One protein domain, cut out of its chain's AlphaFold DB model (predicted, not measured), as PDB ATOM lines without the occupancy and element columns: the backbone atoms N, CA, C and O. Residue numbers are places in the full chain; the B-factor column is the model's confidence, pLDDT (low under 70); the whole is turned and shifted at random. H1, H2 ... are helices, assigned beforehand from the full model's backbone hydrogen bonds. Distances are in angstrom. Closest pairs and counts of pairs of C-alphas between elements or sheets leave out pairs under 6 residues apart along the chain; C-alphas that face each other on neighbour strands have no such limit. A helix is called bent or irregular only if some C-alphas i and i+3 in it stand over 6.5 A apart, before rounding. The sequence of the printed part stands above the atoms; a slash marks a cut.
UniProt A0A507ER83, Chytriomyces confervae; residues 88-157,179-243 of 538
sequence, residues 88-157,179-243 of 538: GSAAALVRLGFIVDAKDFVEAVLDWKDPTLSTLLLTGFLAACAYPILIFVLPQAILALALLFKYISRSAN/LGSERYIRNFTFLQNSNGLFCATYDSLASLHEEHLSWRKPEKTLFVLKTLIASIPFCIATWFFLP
ATOM      1  N   GLY A  88     150.945  83.723 124.749       56.44
ATOM      2  CA  GLY A  88     149.948  84.796 124.668       56.44
ATOM      3  C   GLY A  88     150.449  86.039 123.922       56.44
ATOM      4  O   GLY A  88     149.715  86.613 123.113       56.44
ATOM      5  N   SER A  89     151.714  86.422 124.130       60.91
ATOM      6  CA  SER A  89     152.313  87.569 123.435       60.91
ATOM      7  C   SER A  89     152.508  87.323 121.933       60.91
ATOM      8  O   SER A  89     152.212  88.210 121.133       60.91
ATOM      9  N   ALA A  90     152.889  86.108 121.523       58.81
ATOM     10  CA  ALA A  90     153.033  85.746 120.112       58.81
ATOM     11  C   ALA A  90     151.695  85.832 119.348       58.81
ATOM     12  O   ALA A  90     151.634  86.382 118.248       58.81
ATOM     13  N   ALA A  91     150.595  85.368 119.949       61.38
ATOM     14  CA  ALA A  91     149.265  85.485 119.350       61.38
ATOM     15  C   ALA A  91     148.793  86.949 119.231       61.38
ATOM     16  O   ALA A  91     148.152  87.317 118.242       61.38
ATOM     17  N   ALA A  92     149.126  87.802 120.205       60.84
ATOM     18  CA  ALA A  92     148.860  89.241 120.135       60.84
ATOM     19  C   ALA A  92     149.697  89.930 119.037       60.84
ATOM     20  O   ALA A  92     149.172  90.737 118.271       60.84
ATOM     21  N   LEU A  93     150.966  89.535 118.894       62.94
ATOM     22  CA  LEU A  93     151.890  89.985 117.847       62.94
ATOM     23  C   LEU A  93     151.415  89.630 116.429       62.94
ATOM     24  O   LEU A  93     151.569  90.430 115.508       62.94
ATOM     25  N   VAL A  94     150.780  88.469 116.243       65.06
ATOM     26  CA  VAL A  94     150.185  88.083 114.951       65.06
ATOM     27  C   VAL A  94     148.963  88.945 114.613       65.06
ATOM     28  O   VAL A  94     148.789  89.340 113.461       65.06
ATOM     29  N   ARG A  95     148.140  89.314 115.606       67.00
ATOM     30  CA  ARG A  95     146.968  90.193 115.398       67.00
ATOM     31  C   ARG A  95     147.353  91.613 114.986       67.00
ATOM     32  O   ARG A  95     146.589  92.281 114.296       67.00
ATOM     33  N   LEU A  96     148.548  92.047 115.370       65.50
ATOM     34  CA  LEU A  96     149.121  93.338 114.998       65.50
ATOM     35  C   LEU A  96     149.582  93.425 113.542       65.50
ATOM     36  O   LEU A  96     149.741  94.535 113.032       65.50
ATOM     37  N   GLY A  97     149.735  92.287 112.857       72.50
ATOM     38  CA  GLY A  97     150.139  92.246 111.452       72.50
ATOM     39  C   GLY A  97     149.248  93.103 110.556       72.50
ATOM     40  O   GLY A  97     149.768  93.849 109.739       72.50
ATOM     41  N   PHE A  98     147.929  93.111 110.785       73.69
ATOM     42  CA  PHE A  98     146.989  93.908 109.988       73.69
ATOM     43  C   PHE A  98     147.272  95.415 110.043       73.69
ATOM     44  O   PHE A  98     147.071  96.115 109.058       73.69
ATOM     45  N   ILE A  99     147.736  95.931 111.182       72.44
ATOM     46  CA  ILE A  99     147.976  97.369 111.359       72.44
ATOM     47  C   ILE A  99     149.290  97.774 110.710       72.44
ATOM     48  O   ILE A  99     149.352  98.812 110.059       72.44
ATOM     49  N   VAL A 100     150.323  96.940 110.853       74.38
ATOM     50  CA  VAL A 100     151.585  97.133 110.135       74.38
ATOM     51  C   VAL A 100     151.339  97.043 108.630       74.38
ATOM     52  O   VAL A 100     151.777  97.922 107.901       74.38
ATOM     53  N   ASP A 101     150.557  96.063 108.175       81.19
ATOM     54  CA  ASP A 101     150.177  95.923 106.768       81.19
ATOM     55  C   ASP A 101     149.334  97.125 106.290       81.19
ATOM     56  O   ASP A 101     149.537  97.606 105.183       81.19
ATOM     57  N   ALA A 102     148.427  97.662 107.118       80.31
ATOM     58  CA  ALA A 102     147.652  98.863 106.796       80.31
ATOM     59  C   ALA A 102     148.536 100.116 106.706       80.31
ATOM     60  O   ALA A 102     148.339 100.940 105.816       80.31
ATOM     61  N   LYS A 103     149.523 100.255 107.597       82.94
ATOM     62  CA  LYS A 103     150.522 101.324 107.534       82.94
ATOM     63  C   LYS A 103     151.363 101.196 106.262       82.94
ATOM     64  O   LYS A 103     151.452 102.161 105.513       82.94
ATOM     65  N   ASP A 104     151.928 100.018 106.009       84.06
ATOM     66  CA  ASP A 104     152.730  99.732 104.816       84.06
ATOM     67  C   ASP A 104     151.913  99.961 103.539       84.06
ATOM     68  O   ASP A 104     152.437 100.467 102.551       84.06
ATOM     69  N   PHE A 105     150.619  99.632 103.559       88.81
ATOM     70  CA  PHE A 105     149.681  99.914 102.477       88.81
ATOM     71  C   PHE A 105     149.498 101.420 102.271       88.81
ATOM     72  O   PHE A 105     149.614 101.893 101.145       88.81
ATOM     73  N   VAL A 106     149.259 102.189 103.338       85.38
ATOM     74  CA  VAL A 106     149.146 103.654 103.257       85.38
ATOM     75  C   VAL A 106     150.447 104.268 102.741       85.38
ATOM     76  O   VAL A 106     150.397 105.087 101.831       85.38
ATOM     77  N   GLU A 107     151.606 103.846 103.250       85.31
ATOM     78  CA  GLU A 107     152.912 104.292 102.752       85.31
ATOM     79  C   GLU A 107     153.115 103.906 101.282       85.31
ATOM     80  O   GLU A 107     153.523 104.741 100.484       85.31
ATOM     81  N   ALA A 108     152.773 102.681 100.877       87.50
ATOM     82  CA  ALA A 108     152.886 102.242  99.487       87.50
ATOM     83  C   ALA A 108     152.004 103.056  98.531       87.50
ATOM     84  O   ALA A 108     152.418 103.325  97.403       87.50
ATOM     85  N   VAL A 109     150.816 103.459  98.983       87.12
ATOM     86  CA  VAL A 109     149.889 104.309  98.226       87.12
ATOM     87  C   VAL A 109     150.385 105.754  98.164       87.12
ATOM     88  O   VAL A 109     150.349 106.372  97.102       87.12
ATOM     89  N   LEU A 110     150.872 106.299  99.281       82.75
ATOM     90  CA  LEU A 110     151.374 107.674  99.351       82.75
ATOM     91  C   LEU A 110     152.695 107.856  98.595       82.75
ATOM     92  O   LEU A 110     152.883 108.883  97.946       82.75
ATOM     93  N   ASP A 111     153.574 106.855  98.627       84.81
ATOM     94  CA  ASP A 111     154.849 106.846  97.902       84.81
ATOM     95  C   ASP A 111     154.704 106.346  96.452       84.81
ATOM     96  O   ASP A 111     155.701 106.214  95.744       84.81
ATOM     97  N   TRP A 112     153.478 106.058  95.993       87.56
ATOM     98  CA  TRP A 112     153.191 105.578  94.635       87.56
ATOM     99  C   TRP A 112     153.962 104.303  94.234       87.56
ATOM    100  O   TRP A 112     154.279 104.110  93.059       87.56
ATOM    101  N   LYS A 113     154.243 103.397  95.184       90.69
ATOM    102  CA  LYS A 113     154.950 102.126  94.911       90.69
ATOM    103  C   LYS A 113     154.174 101.238  93.933       90.69
ATOM    104  O   LYS A 113     154.781 100.578  93.095       90.69
ATOM    105  N   ASP A 114     152.843 101.254  94.023       91.12
ATOM    106  CA  ASP A 114     151.939 100.677  93.024       91.12
ATOM    107  C   ASP A 114     151.098 101.796  92.385       91.12
ATOM    108  O   ASP A 114     150.145 102.290  93.006       91.12
ATOM    109  N   PRO A 115     151.416 102.225  91.150       87.50
ATOM    110  CA  PRO A 115     150.724 103.336  90.512       87.50
ATOM    111  C   PRO A 115     149.264 103.006  90.189       87.50
ATOM    112  O   PRO A 115     148.435 103.915  90.160       87.50
ATOM    113  N   THR A 116     148.918 101.733  89.968       92.38
ATOM    114  CA  THR A 116     147.548 101.338  89.610       92.38
ATOM    115  C   THR A 116     146.622 101.439  90.813       92.38
ATOM    116  O   THR A 116     145.590 102.109  90.745       92.38
ATOM    117  N   LEU A 117     147.043 100.869  91.943       91.31
ATOM    118  CA  LEU A 117     146.334 100.957  93.213       91.31
ATOM    119  C   LEU A 117     146.232 102.408  93.693       91.31
ATOM    120  O   LEU A 117     145.153 102.852  94.085       91.31
ATOM    121  N   SER A 118     147.328 103.164  93.606       90.00
ATOM    122  CA  SER A 118     147.361 104.574  94.013       90.00
ATOM    123  C   SER A 118     146.423 105.427  93.154       90.00
ATOM    124  O   SER A 118     145.664 106.233  93.687       90.00
ATOM    125  N   THR A 119     146.382 105.192  91.835       86.25
ATOM    126  CA  THR A 119     145.446 105.875  90.923       86.25
ATOM    127  C   THR A 119     143.994 105.492  91.207       86.25
ATOM    128  O   THR A 119     143.114 106.353  91.171       86.25
ATOM    129  N   LEU A 120     143.719 104.223  91.518       90.19
ATOM    130  CA  LEU A 120     142.375 103.762  91.866       90.19
ATOM    131  C   LEU A 120     141.895 104.384  93.182       90.19
ATOM    132  O   LEU A 120     140.768 104.870  93.245       90.19
ATOM    133  N   LEU A 121     142.748 104.432  94.208       89.06
ATOM    134  CA  LEU A 121     142.435 105.082  95.482       89.06
ATOM    135  C   LEU A 121     142.278 106.591  95.331       89.06
ATOM    136  O   LEU A 121     141.355 107.156  95.907       89.06
ATOM    137  N   LEU A 122     143.107 107.232  94.508       85.00
ATOM    138  CA  LEU A 122     142.950 108.639  94.157       85.00
ATOM    139  C   LEU A 122     141.617 108.886  93.440       85.00
ATOM    140  O   LEU A 122     140.903 109.825  93.771       85.00
ATOM    141  N   THR A 123     141.242 108.023  92.497       87.06
ATOM    142  CA  THR A 123     139.959 108.114  91.785       87.06
ATOM    143  C   THR A 123     138.786 107.915  92.744       87.06
ATOM    144  O   THR A 123     137.825 108.683  92.714       87.06
ATOM    145  N   GLY A 124     138.876 106.931  93.643       88.38
ATOM    146  CA  GLY A 124     137.895 106.706  94.703       88.38
ATOM    147  C   GLY A 124     137.796 107.892  95.662       88.38
ATOM    148  O   GLY A 124     136.696 108.304  96.021       88.38
ATOM    149  N   PHE A 125     138.929 108.499  96.014       86.62
ATOM    150  CA  PHE A 125     138.991 109.711  96.821       86.62
ATOM    151  C   PHE A 125     138.339 110.900  96.108       86.62
ATOM    152  O   PHE A 125     137.517 111.588  96.704       86.62
ATOM    153  N   LEU A 126     138.619 111.114  94.820       85.19
ATOM    154  CA  LEU A 126     137.981 112.159  94.015       85.19
ATOM    155  C   LEU A 126     136.469 111.933  93.883       85.19
ATOM    156  O   LEU A 126     135.698 112.885  93.994       85.19
ATOM    157  N   ALA A 127     136.026 110.684  93.720       87.25
ATOM    158  CA  ALA A 127     134.608 110.337  93.742       87.25
ATOM    159  C   ALA A 127     133.977 110.626  95.117       87.25
ATOM    160  O   ALA A 127     132.892 111.203  95.188       87.25
ATOM    161  N   ALA A 128     134.675 110.312  96.212       85.31
ATOM    162  CA  ALA A 128     134.244 110.653  97.567       85.31
ATOM    163  C   ALA A 128     134.204 112.176  97.798       85.31
ATOM    164  O   ALA A 128     133.307 112.667  98.478       85.31
ATOM    165  N   CYS A 129     135.108 112.943  97.184       83.38
ATOM    166  CA  CYS A 129     135.087 114.408  97.202       83.38
ATOM    167  C   CYS A 129     133.927 114.986  96.379       83.38
ATOM    168  O   CYS A 129     133.330 115.990  96.772       83.38
ATOM    169  N   ALA A 130     133.595 114.363  95.243       85.94
ATOM    170  CA  ALA A 130     132.453 114.749  94.416       85.94
ATOM    171  C   ALA A 130     131.121 114.488  95.138       85.94
ATOM    172  O   ALA A 130     130.188 115.288  95.035       85.94
ATOM    173  N   TYR A 131     131.067 113.411  95.926       90.25
ATOM    174  CA  TYR A 131     129.910 112.991  96.712       90.25
ATOM    175  C   TYR A 131     130.275 112.860  98.199       90.25
ATOM    176  O   TYR A 131     130.285 111.750  98.734       90.25
ATOM    177  N   PRO A 132     130.519 113.969  98.918       85.00
ATOM    178  CA  PRO A 132     130.952 113.932 100.323       85.00
ATOM    179  C   PRO A 132     129.909 113.307 101.253       85.00
ATOM    180  O   PRO A 132     130.250 112.847 102.339       85.00
ATOM    181  N   ILE A 133     128.649 113.204 100.813       90.12
ATOM    182  CA  ILE A 133     127.622 112.407 101.489       90.12
ATOM    183  C   ILE A 133     128.071 110.953 101.697       90.12
ATOM    184  O   ILE A 133     127.782 110.375 102.743       90.12
ATOM    185  N   LEU A 134     128.842 110.380 100.763       89.56
ATOM    186  CA  LEU A 134     129.415 109.044 100.902       89.56
ATOM    187  C   LEU A 134     130.394 108.982 102.078       89.56
ATOM    188  O   LEU A 134     130.377 108.001 102.804       89.56
ATOM    189  N   ILE A 135     131.183 110.028 102.338       88.50
ATOM    190  CA  ILE A 135     132.158 110.040 103.444       88.50
ATOM    191  C   ILE A 135     131.457 109.947 104.807       88.50
ATOM    192  O   ILE A 135     131.960 109.285 105.710       88.50
ATOM    193  N   PHE A 136     130.281 110.559 104.956       89.19
ATOM    194  CA  PHE A 136     129.530 110.525 106.215       89.19
ATOM    195  C   PHE A 136     128.619 109.300 106.339       89.19
ATOM    196  O   PHE A 136     128.519 108.710 107.415       89.19
ATOM    197  N   VAL A 137     127.955 108.909 105.249       93.50
ATOM    198  CA  VAL A 137     126.961 107.826 105.260       93.50
ATOM    199  C   VAL A 137     127.619 106.453 105.156       93.50
ATOM    200  O   VAL A 137     127.172 105.522 105.823       93.50
ATOM    201  N   LEU A 138     128.687 106.299 104.366       92.12
ATOM    202  CA  LEU A 138     129.291 104.992 104.097       92.12
ATOM    203  C   LEU A 138     129.874 104.324 105.356       92.12
ATOM    204  O   LEU A 138     129.557 103.155 105.568       92.12
ATOM    205  N   PRO A 139     130.640 105.004 106.238       92.25
ATOM    206  CA  PRO A 139     131.153 104.368 107.455       92.25
ATOM    207  C   PRO A 139     130.031 103.904 108.390       92.25
ATOM    208  O   PRO A 139     130.118 102.826 108.978       92.25
ATOM    209  N   GLN A 140     128.946 104.681 108.484       93.81
ATOM    210  CA  GLN A 140     127.763 104.302 109.258       93.81
ATOM    211  C   GLN A 140     127.064 103.101 108.614       93.81
ATOM    212  O   GLN A 140     126.799 102.108 109.280       93.81
ATOM    213  N   ALA A 141     126.831 103.121 107.302       93.81
ATOM    214  CA  ALA A 141     126.209 102.002 106.601       93.81
ATOM    215  C   ALA A 141     127.022 100.704 106.750       93.81
ATOM    216  O   ALA A 141     126.453  99.660 107.068       93.81
ATOM    217  N   ILE A 142     128.350 100.768 106.600       93.81
ATOM    218  CA  ILE A 142     129.246  99.618 106.783       93.81
ATOM    219  C   ILE A 142     129.158  99.086 108.216       93.81
ATOM    220  O   ILE A 142     129.015  97.879 108.406       93.81
ATOM    221  N   LEU A 143     129.197  99.959 109.230       92.88
ATOM    222  CA  LEU A 143     129.136  99.526 110.626       92.88
ATOM    223  C   LEU A 143     127.767  98.919 110.983       92.88
ATOM    224  O   LEU A 143     127.717  97.887 111.656       92.88
ATOM    225  N   ALA A 144     126.662  99.491 110.486       95.25
ATOM    226  CA  ALA A 144     125.321  98.911 110.624       95.25
ATOM    227  C   ALA A 144     125.244  97.524 109.985       95.25
ATOM    228  O   ALA A 144     124.777  96.579 110.623       95.25
ATOM    229  N   LEU A 145     125.714  97.394 108.740       95.50
ATOM    230  CA  LEU A 145     125.707  96.132 108.003       95.50
ATOM    231  C   LEU A 145     126.576  95.080 108.690       95.50
ATOM    232  O   LEU A 145     126.144  93.939 108.816       95.50
ATOM    233  N   ALA A 146     127.752  95.450 109.201       92.69
ATOM    234  CA  ALA A 146     128.623  94.543 109.942       92.69
ATOM    235  C   ALA A 146     127.961  94.040 111.237       92.69
ATOM    236  O   ALA A 146     128.002  92.844 111.536       92.69
ATOM    237  N   LEU A 147     127.306  94.929 111.994       93.94
ATOM    238  CA  LEU A 147     126.564  94.557 113.204       93.94
ATOM    239  C   LEU A 147     125.365  93.658 112.892       93.94
ATOM    240  O   LEU A 147     125.149  92.670 113.601       93.94
ATOM    241  N   LEU A 148     124.621  93.972 111.828       94.50
ATOM    242  CA  LEU A 148     123.473  93.195 111.365       94.50
ATOM    243  C   LEU A 148     123.901  91.814 110.860       94.50
ATOM    244  O   LEU A 148     123.296  90.812 111.228       94.50
ATOM    245  N   PHE A 149     124.979  91.739 110.081       94.06
ATOM    246  CA  PHE A 149     125.533  90.476 109.609       94.06
ATOM    247  C   PHE A 149     125.965  89.605 110.789       94.06
ATOM    248  O   PHE A 149     125.543  88.458 110.892       94.06
ATOM    249  N   LYS A 150     126.699  90.172 111.756       88.75
ATOM    250  CA  LYS A 150     127.105  89.468 112.986       88.75
ATOM    251  C   LYS A 150     125.903  88.974 113.799       88.75
ATOM    252  O   LYS A 150     125.967  87.892 114.383       88.75
ATOM    253  N   TYR A 151     124.812  89.742 113.834       93.25
ATOM    254  CA  TYR A 151     123.556  89.329 114.462       93.25
ATOM    255  C   TYR A 151     122.931  88.129 113.744       93.25
ATOM    256  O   TYR A 151     122.652  87.115 114.385       93.25
ATOM    257  N   ILE A 152     122.786  88.214 112.418       94.44
ATOM    258  CA  ILE A 152     122.228  87.143 111.583       94.44
ATOM    259  C   ILE A 152     123.077  85.875 111.720       94.44
ATOM    260  O   ILE A 152     122.537  84.817 112.037       94.44
ATOM    261  N   SER A 153     124.403  85.975 111.592       90.06
ATOM    262  CA  SER A 153     125.316  84.833 111.715       90.06
ATOM    263  C   SER A 153     125.222  84.145 113.075       90.06
ATOM    264  O   SER A 153     125.276  82.918 113.138       90.06
ATOM    265  N   ARG A 154     125.048  84.913 114.160       87.62
ATOM    266  CA  ARG A 154     124.859  84.362 115.509       87.62
ATOM    267  C   ARG A 154     123.484  83.720 115.687       87.62
ATOM    268  O   ARG A 154     123.379  82.719 116.384       87.62
ATOM    269  N   SER A 155     122.437  84.290 115.092       89.06
ATOM    270  CA  SER A 155     121.096  83.694 115.136       89.06
ATOM    271  C   SER A 155     121.018  82.387 114.340       89.06
ATOM    272  O   SER A 155     120.338  81.460 114.763       89.06
ATOM    273  N   ALA A 156     121.764  82.293 113.234       93.50
ATOM    274  CA  ALA A 156     121.853  81.094 112.408       93.50
ATOM    275  C   ALA A 156     122.707  79.992 113.057       93.50
ATOM    276  O   ALA A 156     122.419  78.813 112.880       93.50
ATOM    277  N   ASN A 157     123.740  80.372 113.813       89.75
ATOM    278  CA  ASN A 157     124.662  79.446 114.459       89.75
ATOM    279  C   ASN A 157     124.724  79.748 115.963       89.75
ATOM    280  O   ASN A 157     125.556  80.565 116.384       89.75
ATOM    281  N   LEU A 179     159.077  83.203 115.221       73.56
ATOM    282  CA  LEU A 179     159.910  84.164 115.957       73.56
ATOM    283  C   LEU A 179     161.147  84.610 115.158       73.56
ATOM    284  O   LEU A 179     161.607  85.737 115.320       73.56
ATOM    285  N   GLY A 180     161.673  83.750 114.282       74.88
ATOM    286  CA  GLY A 180     162.806  84.072 113.410       74.88
ATOM    287  C   GLY A 180     162.441  84.791 112.107       74.88
ATOM    288  O   GLY A 180     163.335  85.131 111.337       74.88
ATOM    289  N   SER A 181     161.153  85.000 111.816       81.06
ATOM    290  CA  SER A 181     160.751  85.654 110.569       81.06
ATOM    291  C   SER A 181     161.087  87.151 110.597       81.06
ATOM    292  O   SER A 181     160.847  87.831 111.595       81.06
ATOM    293  N   GLU A 182     161.581  87.705 109.484       78.31
ATOM    294  CA  GLU A 182     161.808  89.160 109.353       78.31
ATOM    295  C   GLU A 182     160.541  89.963 109.685       78.31
ATOM    296  O   GLU A 182     160.601  91.034 110.289       78.31
ATOM    297  N   ARG A 183     159.371  89.394 109.364       70.06
ATOM    298  CA  ARG A 183     158.059  89.960 109.690       70.06
ATOM    299  C   ARG A 183     157.844  90.093 111.199       70.06
ATOM    300  O   ARG A 183     157.314  91.107 111.640       70.06
ATOM    301  N   TYR A 184     158.276  89.108 111.989       77.94
ATOM    302  CA  TYR A 184     158.197  89.157 113.448       77.94
ATOM    303  C   TYR A 184     159.108  90.241 114.029       77.94
ATOM    304  O   TYR A 184     158.640  91.065 114.812       77.94
ATOM    305  N   ILE A 185     160.376  90.289 113.604       77.75
ATOM    306  CA  ILE A 185     161.345  91.288 114.087       77.75
ATOM    307  C   ILE A 185     160.855  92.703 113.756       77.75
ATOM    308  O   ILE A 185     160.821  93.567 114.630       77.75
ATOM    309  N   ARG A 186     160.373  92.921 112.527       73.44
ATOM    310  CA  ARG A 186     159.804  94.203 112.099       73.44
ATOM    311  C   ARG A 186     158.588  94.609 112.936       73.44
ATOM    312  O   ARG A 186     158.507  95.751 113.386       73.44
ATOM    313  N   ASN A 187     157.665  93.677 113.179       73.25
ATOM    314  CA  ASN A 187     156.488  93.923 114.015       73.25
ATOM    315  C   ASN A 187     156.879  94.230 115.466       73.25
ATOM    316  O   ASN A 187     156.259  95.083 116.097       73.25
ATOM    317  N   PHE A 188     157.922  93.578 115.980       77.12
ATOM    318  CA  PHE A 188     158.430  93.801 117.328       77.12
ATOM    319  C   PHE A 188     159.057  95.194 117.485       77.12
ATOM    320  O   PHE A 188     158.725  95.904 118.432       77.12
ATOM    321  N   THR A 189     159.883  95.645 116.536       77.06
ATOM    322  CA  THR A 189     160.449  97.007 116.562       77.06
ATOM    323  C   THR A 189     159.366  98.077 116.405       77.06
ATOM    324  O   THR A 189     159.386  99.094 117.102       77.06
ATOM    325  N   PHE A 190     158.374  97.847 115.535       74.69
ATOM    326  CA  PHE A 190     157.218  98.737 115.407       74.69
ATOM    327  C   PHE A 190     156.436  98.840 116.719       74.69
ATOM    328  O   PHE A 190     156.092  99.944 117.141       74.69
ATOM    329  N   LEU A 191     156.204  97.706 117.385       71.62
ATOM    330  CA  LEU A 191     155.582  97.648 118.704       71.62
ATOM    331  C   LEU A 191     156.384  98.401 119.747       71.62
ATOM    332  O   LEU A 191     155.801  99.187 120.471       71.62
ATOM    333  N   GLN A 192     157.700  98.216 119.826       77.31
ATOM    334  CA  GLN A 192     158.519  98.928 120.807       77.31
ATOM    335  C   GLN A 192     158.406 100.448 120.649       77.31
ATOM    336  O   GLN A 192     158.253 101.157 121.640       77.31
ATOM    337  N   ASN A 193     158.386 100.934 119.407       75.62
ATOM    338  CA  ASN A 193     158.290 102.363 119.113       75.62
ATOM    339  C   ASN A 193     156.858 102.915 119.224       75.62
ATOM    340  O   ASN A 193     156.677 104.098 119.500       75.62
ATOM    341  N   SER A 194     155.839 102.074 119.025       75.75
ATOM    342  CA  SER A 194     154.428 102.491 118.975       75.75
ATOM    343  C   SER A 194     153.619 102.063 120.203       75.75
ATOM    344  O   SER A 194     152.448 102.422 120.306       75.75
ATOM    345  N   ASN A 195     154.216 101.311 121.136       74.00
ATOM    346  CA  ASN A 195     153.500 100.557 122.170       74.00
ATOM    347  C   ASN A 195     152.631 101.442 123.056       74.00
ATOM    348  O   ASN A 195     151.508 101.072 123.369       74.00
ATOM    349  N   GLY A 196     153.117 102.628 123.430       75.62
ATOM    350  CA  GLY A 196     152.351 103.532 124.290       75.62
ATOM    351  C   GLY A 196     151.034 103.967 123.644       75.62
ATOM    352  O   GLY A 196     149.964 103.807 124.229       75.62
ATOM    353  N   LEU A 197     151.102 104.468 122.408       75.38
ATOM    354  CA  LEU A 197     149.921 104.938 121.683       75.38
ATOM    355  C   LEU A 197     149.039 103.773 121.222       75.38
ATOM    356  O   LEU A 197     147.811 103.868 121.264       75.38
ATOM    357  N   PHE A 198     149.659 102.671 120.797       75.25
ATOM    358  CA  PHE A 198     148.945 101.494 120.337       75.25
ATOM    359  C   PHE A 198     148.168 100.829 121.470       75.25
ATOM    360  O   PHE A 198     146.975 100.609 121.299       75.25
ATOM    361  N   CYS A 199     148.791 100.565 122.624       73.69
ATOM    362  CA  CYS A 199     148.099  99.975 123.769       73.69
ATOM    363  C   CYS A 199     146.941 100.865 124.223       73.69
ATOM    364  O   CYS A 199     145.833 100.369 124.380       73.69
ATOM    365  N   ALA A 200     147.137 102.185 124.302       78.62
ATOM    366  CA  ALA A 200     146.056 103.107 124.649       78.62
ATOM    367  C   ALA A 200     144.893 103.069 123.635       78.62
ATOM    368  O   ALA A 200     143.721 103.030 124.017       78.62
ATOM    369  N   THR A 201     145.205 103.045 122.336       80.19
ATOM    370  CA  THR A 201     144.190 102.986 121.269       80.19
ATOM    371  C   THR A 201     143.488 101.631 121.245       80.19
ATOM    372  O   THR A 201     142.270 101.568 121.095       80.19
ATOM    373  N   TYR A 202     144.240 100.545 121.414       80.50
ATOM    374  CA  TYR A 202     143.721  99.187 121.458       80.50
ATOM    375  C   TYR A 202     142.833  98.980 122.677       80.50
ATOM    376  O   TYR A 202     141.733  98.480 122.506       80.50
ATOM    377  N   ASP A 203     143.235  99.412 123.870       79.19
ATOM    378  CA  ASP A 203     142.414  99.297 125.078       79.19
ATOM    379  C   ASP A 203     141.123 100.116 124.944       79.19
ATOM    380  O   ASP A 203     140.041  99.664 125.331       79.19
ATOM    381  N   SER A 204     141.193 101.288 124.302       84.06
ATOM    382  CA  SER A 204     140.009 102.085 123.964       84.06
ATOM    383  C   SER A 204     139.097 101.373 122.954       84.06
ATOM    384  O   SER A 204     137.885 101.295 123.151       84.06
ATOM    385  N   LEU A 205     139.656 100.779 121.899       83.25
ATOM    386  CA  LEU A 205     138.888 100.033 120.900       83.25
ATOM    387  C   LEU A 205     138.349  98.707 121.435       83.25
ATOM    388  O   LEU A 205     137.244  98.318 121.072       83.25
ATOM    389  N   ALA A 206     139.098  98.012 122.285       79.50
ATOM    390  CA  ALA A 206     138.718  96.755 122.904       79.50
ATOM    391  C   ALA A 206     137.601  96.990 123.917       79.50
ATOM    392  O   ALA A 206     136.589  96.298 123.856       79.50
ATOM    393  N   SER A 207     137.718  98.016 124.768       86.25
ATOM    394  CA  SER A 207     136.632  98.421 125.668       86.25
ATOM    395  C   SER A 207     135.385  98.850 124.890       86.25
ATOM    396  O   SER A 207     134.284  98.387 125.195       86.25
ATOM    397  N   LEU A 208     135.537  99.627 123.810       88.38
ATOM    398  CA  LEU A 208     134.425  99.993 122.930       88.38
ATOM    399  C   LEU A 208     133.813  98.761 122.250       88.38
ATOM    400  O   LEU A 208     132.590  98.615 122.210       88.38
ATOM    401  N   HIS A 209     134.637  97.843 121.749       90.00
ATOM    402  CA  HIS A 209     134.178  96.627 121.093       90.00
ATOM    403  C   HIS A 209     133.455  95.699 122.072       90.00
ATOM    404  O   HIS A 209     132.370  95.214 121.756       90.00
ATOM    405  N   GLU A 210     134.010  95.460 123.258       85.69
ATOM    406  CA  GLU A 210     133.400  94.610 124.278       85.69
ATOM    407  C   GLU A 210     132.094  95.196 124.804       85.69
ATOM    408  O   GLU A 210     131.111  94.464 124.949       85.69
ATOM    409  N   GLU A 211     132.051  96.501 125.057       91.31
ATOM    410  CA  GLU A 211     130.877  97.128 125.647       91.31
ATOM    411  C   GLU A 211     129.756  97.390 124.633       91.31
ATOM    412  O   GLU A 211     128.584  97.188 124.963       91.31
ATOM    413  N   HIS A 212     130.101  97.811 123.412       91.94
ATOM    414  CA  HIS A 212     129.136  98.344 122.447       91.94
ATOM    415  C   HIS A 212     128.941  97.444 121.217       91.94
ATOM    416  O   HIS A 212     127.807  97.258 120.773       91.94
ATOM    417  N   LEU A 213     130.009  96.844 120.675       89.88
ATOM    418  CA  LEU A 213     129.957  96.056 119.425       89.88
ATOM    419  C   LEU A 213     129.813  94.541 119.648       89.88
ATOM    420  O   LEU A 213     129.573  93.767 118.708       89.88
ATOM    421  N   SER A 214     129.984  94.081 120.885       89.62
ATOM    422  CA  SER A 214     129.785  92.689 121.245       89.62
ATOM    423  C   SER A 214     128.316  92.466 121.590       89.62
ATOM    424  O   SER A 214     127.766  93.056 122.515       89.62
ATOM    425  N   TRP A 215     127.677  91.515 120.905       90.88
ATOM    426  CA  TRP A 215     126.314  91.079 121.227       90.88
ATOM    427  C   TRP A 215     126.210  90.383 122.607       90.88
ATOM    428  O   TRP A 215     125.217  89.713 122.889       90.88
ATOM    429  N   ARG A 216     127.232  90.481 123.473       90.12
ATOM    430  CA  ARG A 216     127.219  89.962 124.846       90.12
ATOM    431  C   ARG A 216     126.193  90.706 125.706       90.12
ATOM    432  O   ARG A 216     125.568  90.082 126.555       90.12
ATOM    433  N   LYS A 217     125.985  92.004 125.442       93.06
ATOM    434  CA  LYS A 217     124.931  92.843 126.036       93.06
ATOM    435  C   LYS A 217     123.996  93.346 124.922       93.06
ATOM    436  O   LYS A 217     124.178  94.465 124.442       93.06
ATOM    437  N   PRO A 218     123.013  92.537 124.478       94.25
ATOM    438  CA  PRO A 218     122.226  92.823 123.274       94.25
ATOM    439  C   PRO A 218     121.472  94.155 123.343       94.25
ATOM    440  O   PRO A 218     121.300  94.799 122.316       94.25
ATOM    441  N   GLU A 219     121.083  94.605 124.537       95.62
ATOM    442  CA  GLU A 219     120.413  95.894 124.739       95.62
ATOM    443  C   GLU A 219     121.296  97.084 124.339       95.62
ATOM    444  O   GLU A 219     120.844  97.967 123.608       95.62
ATOM    445  N   LYS A 220     122.576  97.077 124.744       95.06
ATOM    446  CA  LYS A 220     123.533  98.140 124.402       95.06
ATOM    447  C   LYS A 220     123.862  98.128 122.912       95.06
ATOM    448  O   LYS A 220     123.806  99.170 122.266       95.06
ATOM    449  N   THR A 221     124.135  96.955 122.339       95.00
ATOM    450  CA  THR A 221     124.435  96.832 120.901       95.00
ATOM    451  C   THR A 221     123.239  97.212 120.033       95.00
ATOM    452  O   THR A 221     123.408  97.891 119.024       95.00
ATOM    453  N   LEU A 222     122.017  96.847 120.437       95.62
ATOM    454  CA  LEU A 222     120.799  97.248 119.736       95.62
ATOM    455  C   LEU A 222     120.564  98.760 119.832       95.62
ATOM    456  O   LEU A 222     120.145  99.366 118.849       95.62
ATOM    457  N   PHE A 223     120.844  99.376 120.983       96.44
ATOM    458  CA  PHE A 223     120.795 100.830 121.129       96.44
ATOM    459  C   PHE A 223     121.791 101.525 120.194       96.44
ATOM    460  O   PHE A 223     121.412 102.465 119.496       96.44
ATOM    461  N   VAL A 224     123.027 101.024 120.106       95.62
ATOM    462  CA  VAL A 224     124.040 101.540 119.172       95.62
ATOM    463  C   VAL A 224     123.582 101.365 117.729       95.62
ATOM    464  O   VAL A 224     123.614 102.328 116.974       95.62
ATOM    465  N   LEU A 225     123.070 100.189 117.353       96.31
ATOM    466  CA  LEU A 225     122.554  99.938 116.005       96.31
ATOM    467  C   LEU A 225     121.393 100.882 115.649       96.31
ATOM    468  O   LEU A 225     121.389 101.460 114.567       96.31
ATOM    469  N   LYS A 226     120.433 101.083 116.559       96.00
ATOM    470  CA  LYS A 226     119.320 102.031 116.370       96.00
ATOM    471  C   LYS A 226     119.815 103.467 116.238       96.00
ATOM    472  O   LYS A 226     119.363 104.173 115.344       96.00
ATOM    473  N   THR A 227     120.748 103.880 117.095       96.38
ATOM    474  CA  THR A 227     121.366 105.214 117.045       96.38
ATOM    475  C   THR A 227     122.074 105.430 115.713       96.38
ATOM    476  O   THR A 227     121.931 106.483 115.105       96.38
ATOM    477  N   LEU A 228     122.768 104.404 115.225       95.75
ATOM    478  CA  LEU A 228     123.529 104.439 113.986       95.75
ATOM    479  C   LEU A 228     122.635 104.423 112.734       95.75
ATOM    480  O   LEU A 228     122.942 105.074 111.744       95.75
ATOM    481  N   ILE A 229     121.490 103.738 112.778       95.88
ATOM    482  CA  ILE A 229     120.468 103.830 111.723       95.88
ATOM    483  C   ILE A 229     119.781 105.204 111.760       95.88
ATOM    484  O   ILE A 229     119.536 105.793 110.710       95.88
ATOM    485  N   ALA A 230     119.499 105.739 112.951       96.31
ATOM    486  CA  ALA A 230     118.878 107.051 113.127       96.31
ATOM    487  C   ALA A 230     119.815 108.218 112.763       96.31
ATOM    488  O   ALA A 230     119.337 109.273 112.347       96.31
ATOM    489  N   SER A 231     121.137 108.041 112.867       96.12
ATOM    490  CA  SER A 231     122.108 109.065 112.475       96.12
ATOM    491  C   SER A 231     122.222 109.233 110.961       96.12
ATOM    492  O   SER A 231     122.529 110.332 110.515       96.12
ATOM    493  N   ILE A 232     121.910 108.209 110.157       94.56
ATOM    494  CA  ILE A 232     121.966 108.290 108.688       94.56
ATOM    495  C   ILE A 232     121.064 109.412 108.132       94.56
ATOM    496  O   ILE A 232     121.593 110.299 107.459       94.56
ATOM    497  N   PRO A 233     119.741 109.459 108.405       94.88
ATOM    498  CA  PRO A 233     118.895 110.547 107.919       94.88
ATOM    499  C   PRO A 233     119.285 111.898 108.523       94.88
ATOM    500  O   PRO A 233     119.144 112.913 107.847       94.88
ATOM    501  N   PHE A 234     119.821 111.929 109.749       94.56
ATOM    502  CA  PHE A 234     120.348 113.158 110.341       94.56
ATOM    503  C   PHE A 234     121.560 113.682 109.561       94.56
ATOM    504  O   PHE A 234     121.584 114.855 109.212       94.56
ATOM    505  N   CYS A 235     122.519 112.823 109.201       91.62
ATOM    506  CA  CYS A 235     123.659 113.183 108.354       91.62
ATOM    507  C   CYS A 235     123.232 113.619 106.944       91.62
ATOM    508  O   CYS A 235     123.814 114.542 106.378       91.62
ATOM    509  N   ILE A 236     122.200 112.986 106.378       91.12
ATOM    510  CA  ILE A 236     121.619 113.404 105.096       91.12
ATOM    511  C   ILE A 236     120.957 114.783 105.238       91.12
ATOM    512  O   ILE A 236     121.140 115.640 104.380       91.12
ATOM    513  N   ALA A 237     120.223 115.036 106.324       91.38
ATOM    514  CA  ALA A 237     119.577 116.320 106.570       91.38
ATOM    515  C   ALA A 237     120.599 117.439 106.811       91.38
ATOM    516  O   ALA A 237     120.501 118.489 106.183       91.38
ATOM    517  N   THR A 238     121.611 117.222 107.660       86.50
ATOM    518  CA  THR A 238     122.666 118.220 107.902       86.50
ATOM    519  C   THR A 238     123.410 118.573 106.620       86.50
ATOM    520  O   THR A 238     123.749 119.739 106.427       86.50
ATOM    521  N   TRP A 239     123.581 117.617 105.703       86.12
ATOM    522  CA  TRP A 239     124.126 117.868 104.369       86.12
ATOM    523  C   TRP A 239     123.287 118.856 103.540       86.12
ATOM    524  O   TRP A 239     123.859 119.674 102.823       86.12
ATOM    525  N   PHE A 240     121.955 118.835 103.650       88.00
ATOM    526  CA  PHE A 240     121.093 119.812 102.969       88.00
ATOM    527  C   PHE A 240     121.167 121.218 103.586       88.00
ATOM    528  O   PHE A 240     120.961 122.199 102.873       88.00
ATOM    529  N   PHE A 241     121.455 121.328 104.887       88.81
ATOM    530  CA  PHE A 241     121.518 122.615 105.592       88.81
ATOM    531  C   PHE A 241     122.899 123.273 105.554       88.81
ATOM    532  O   PHE A 241     123.002 124.500 105.580       88.81
ATOM    533  N   LEU A 242     123.969 122.482 105.494       86.75
ATOM    534  CA  LEU A 242     125.313 123.005 105.300       86.75
ATOM    535  C   LEU A 242     125.463 123.446 103.841       86.75
ATOM    536  O   LEU A 242     125.164 122.659 102.942       86.75
ATOM    537  N   PRO A 243     125.948 124.671 103.560       88.88
ATOM    538  CA  PRO A 243     126.211 125.088 102.194       88.88
ATOM    539  C   PRO A 243     127.202 124.104 101.567       88.88
ATOM    540  O   PRO A 243     128.395 124.119 101.874       88.88
TER     541      PRO A 243
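What this domain is: This is residues 88 to 157 and 179 to 243 of the 538 residues of a protein of Chytriomyces confervae (UniProt A0A507ER83). Look for an open, four-sided frame of helices round an empty middle: H2, H3, H4 and the arm H5b make its sides. H6 runs side by side with H4, while H1 and the arm H5a sit by the corner where H2 begins. The printed part has 135 residues with six named helices, H1 to H6 in order, and no named strand: all helix, loose, radius of gyration of the C-alphas 19.0 A, spans 53 by 41 by 31 A.

How they stand to each other: Start at H1, residues 88 to 95, which meets H2, residues 97 to 110, only through their link. H2 touches H3, residues 115 to 130, about perpendicular at 84 degrees; their closest C-alphas, Val 109 and Ser 118, are 4.9 A apart. H3 is close but not clearly touching H4, residues 132 to 156; their closest C-alphas, Ala 128 and Leu 134, are 6.1 A apart. H5, residues 182 to 213, was assigned as one helix by its hydrogen bonds but is bent: C-alphas 193 and 196 are 8.0 A apart, and arms H5a, 182 to 193, and H5b, 196 to 213, stand about perpendicular at 85 degrees. H5a only just touches H2, with 3 pairs of C-alphas within 8 A, the closest Val 100 and Asn 187 at 7.0 A. H5b touches H6, residues 218 to 241; the closest C-alphas, His 212 and Thr 221, are 5.2 A apart. H6 and H4 touch at a shallow tilt of 21 degrees, opposite ways. In H1, H2, H3, H5a and H5b every O i to N i+4 pair inside the helix or arm is within hydrogen-bond range; in H4 19 of 21 are, and in H6 17 of 20.

Where its parts are: Find C-alpha 88 at (149.948, 84.796, 124.668), where H1 begins. H4 is 36.2 A long, H5b 24.1 A; H6 runs 34.7 A to C-alpha 241 at (121.518, 122.615, 105.592).

The domain as a whole: Residues 158 to 178 are not printed, a gap of 35.6 A between C-alphas 157 and 179. Residues 88 to 96 have pLDDT under 70.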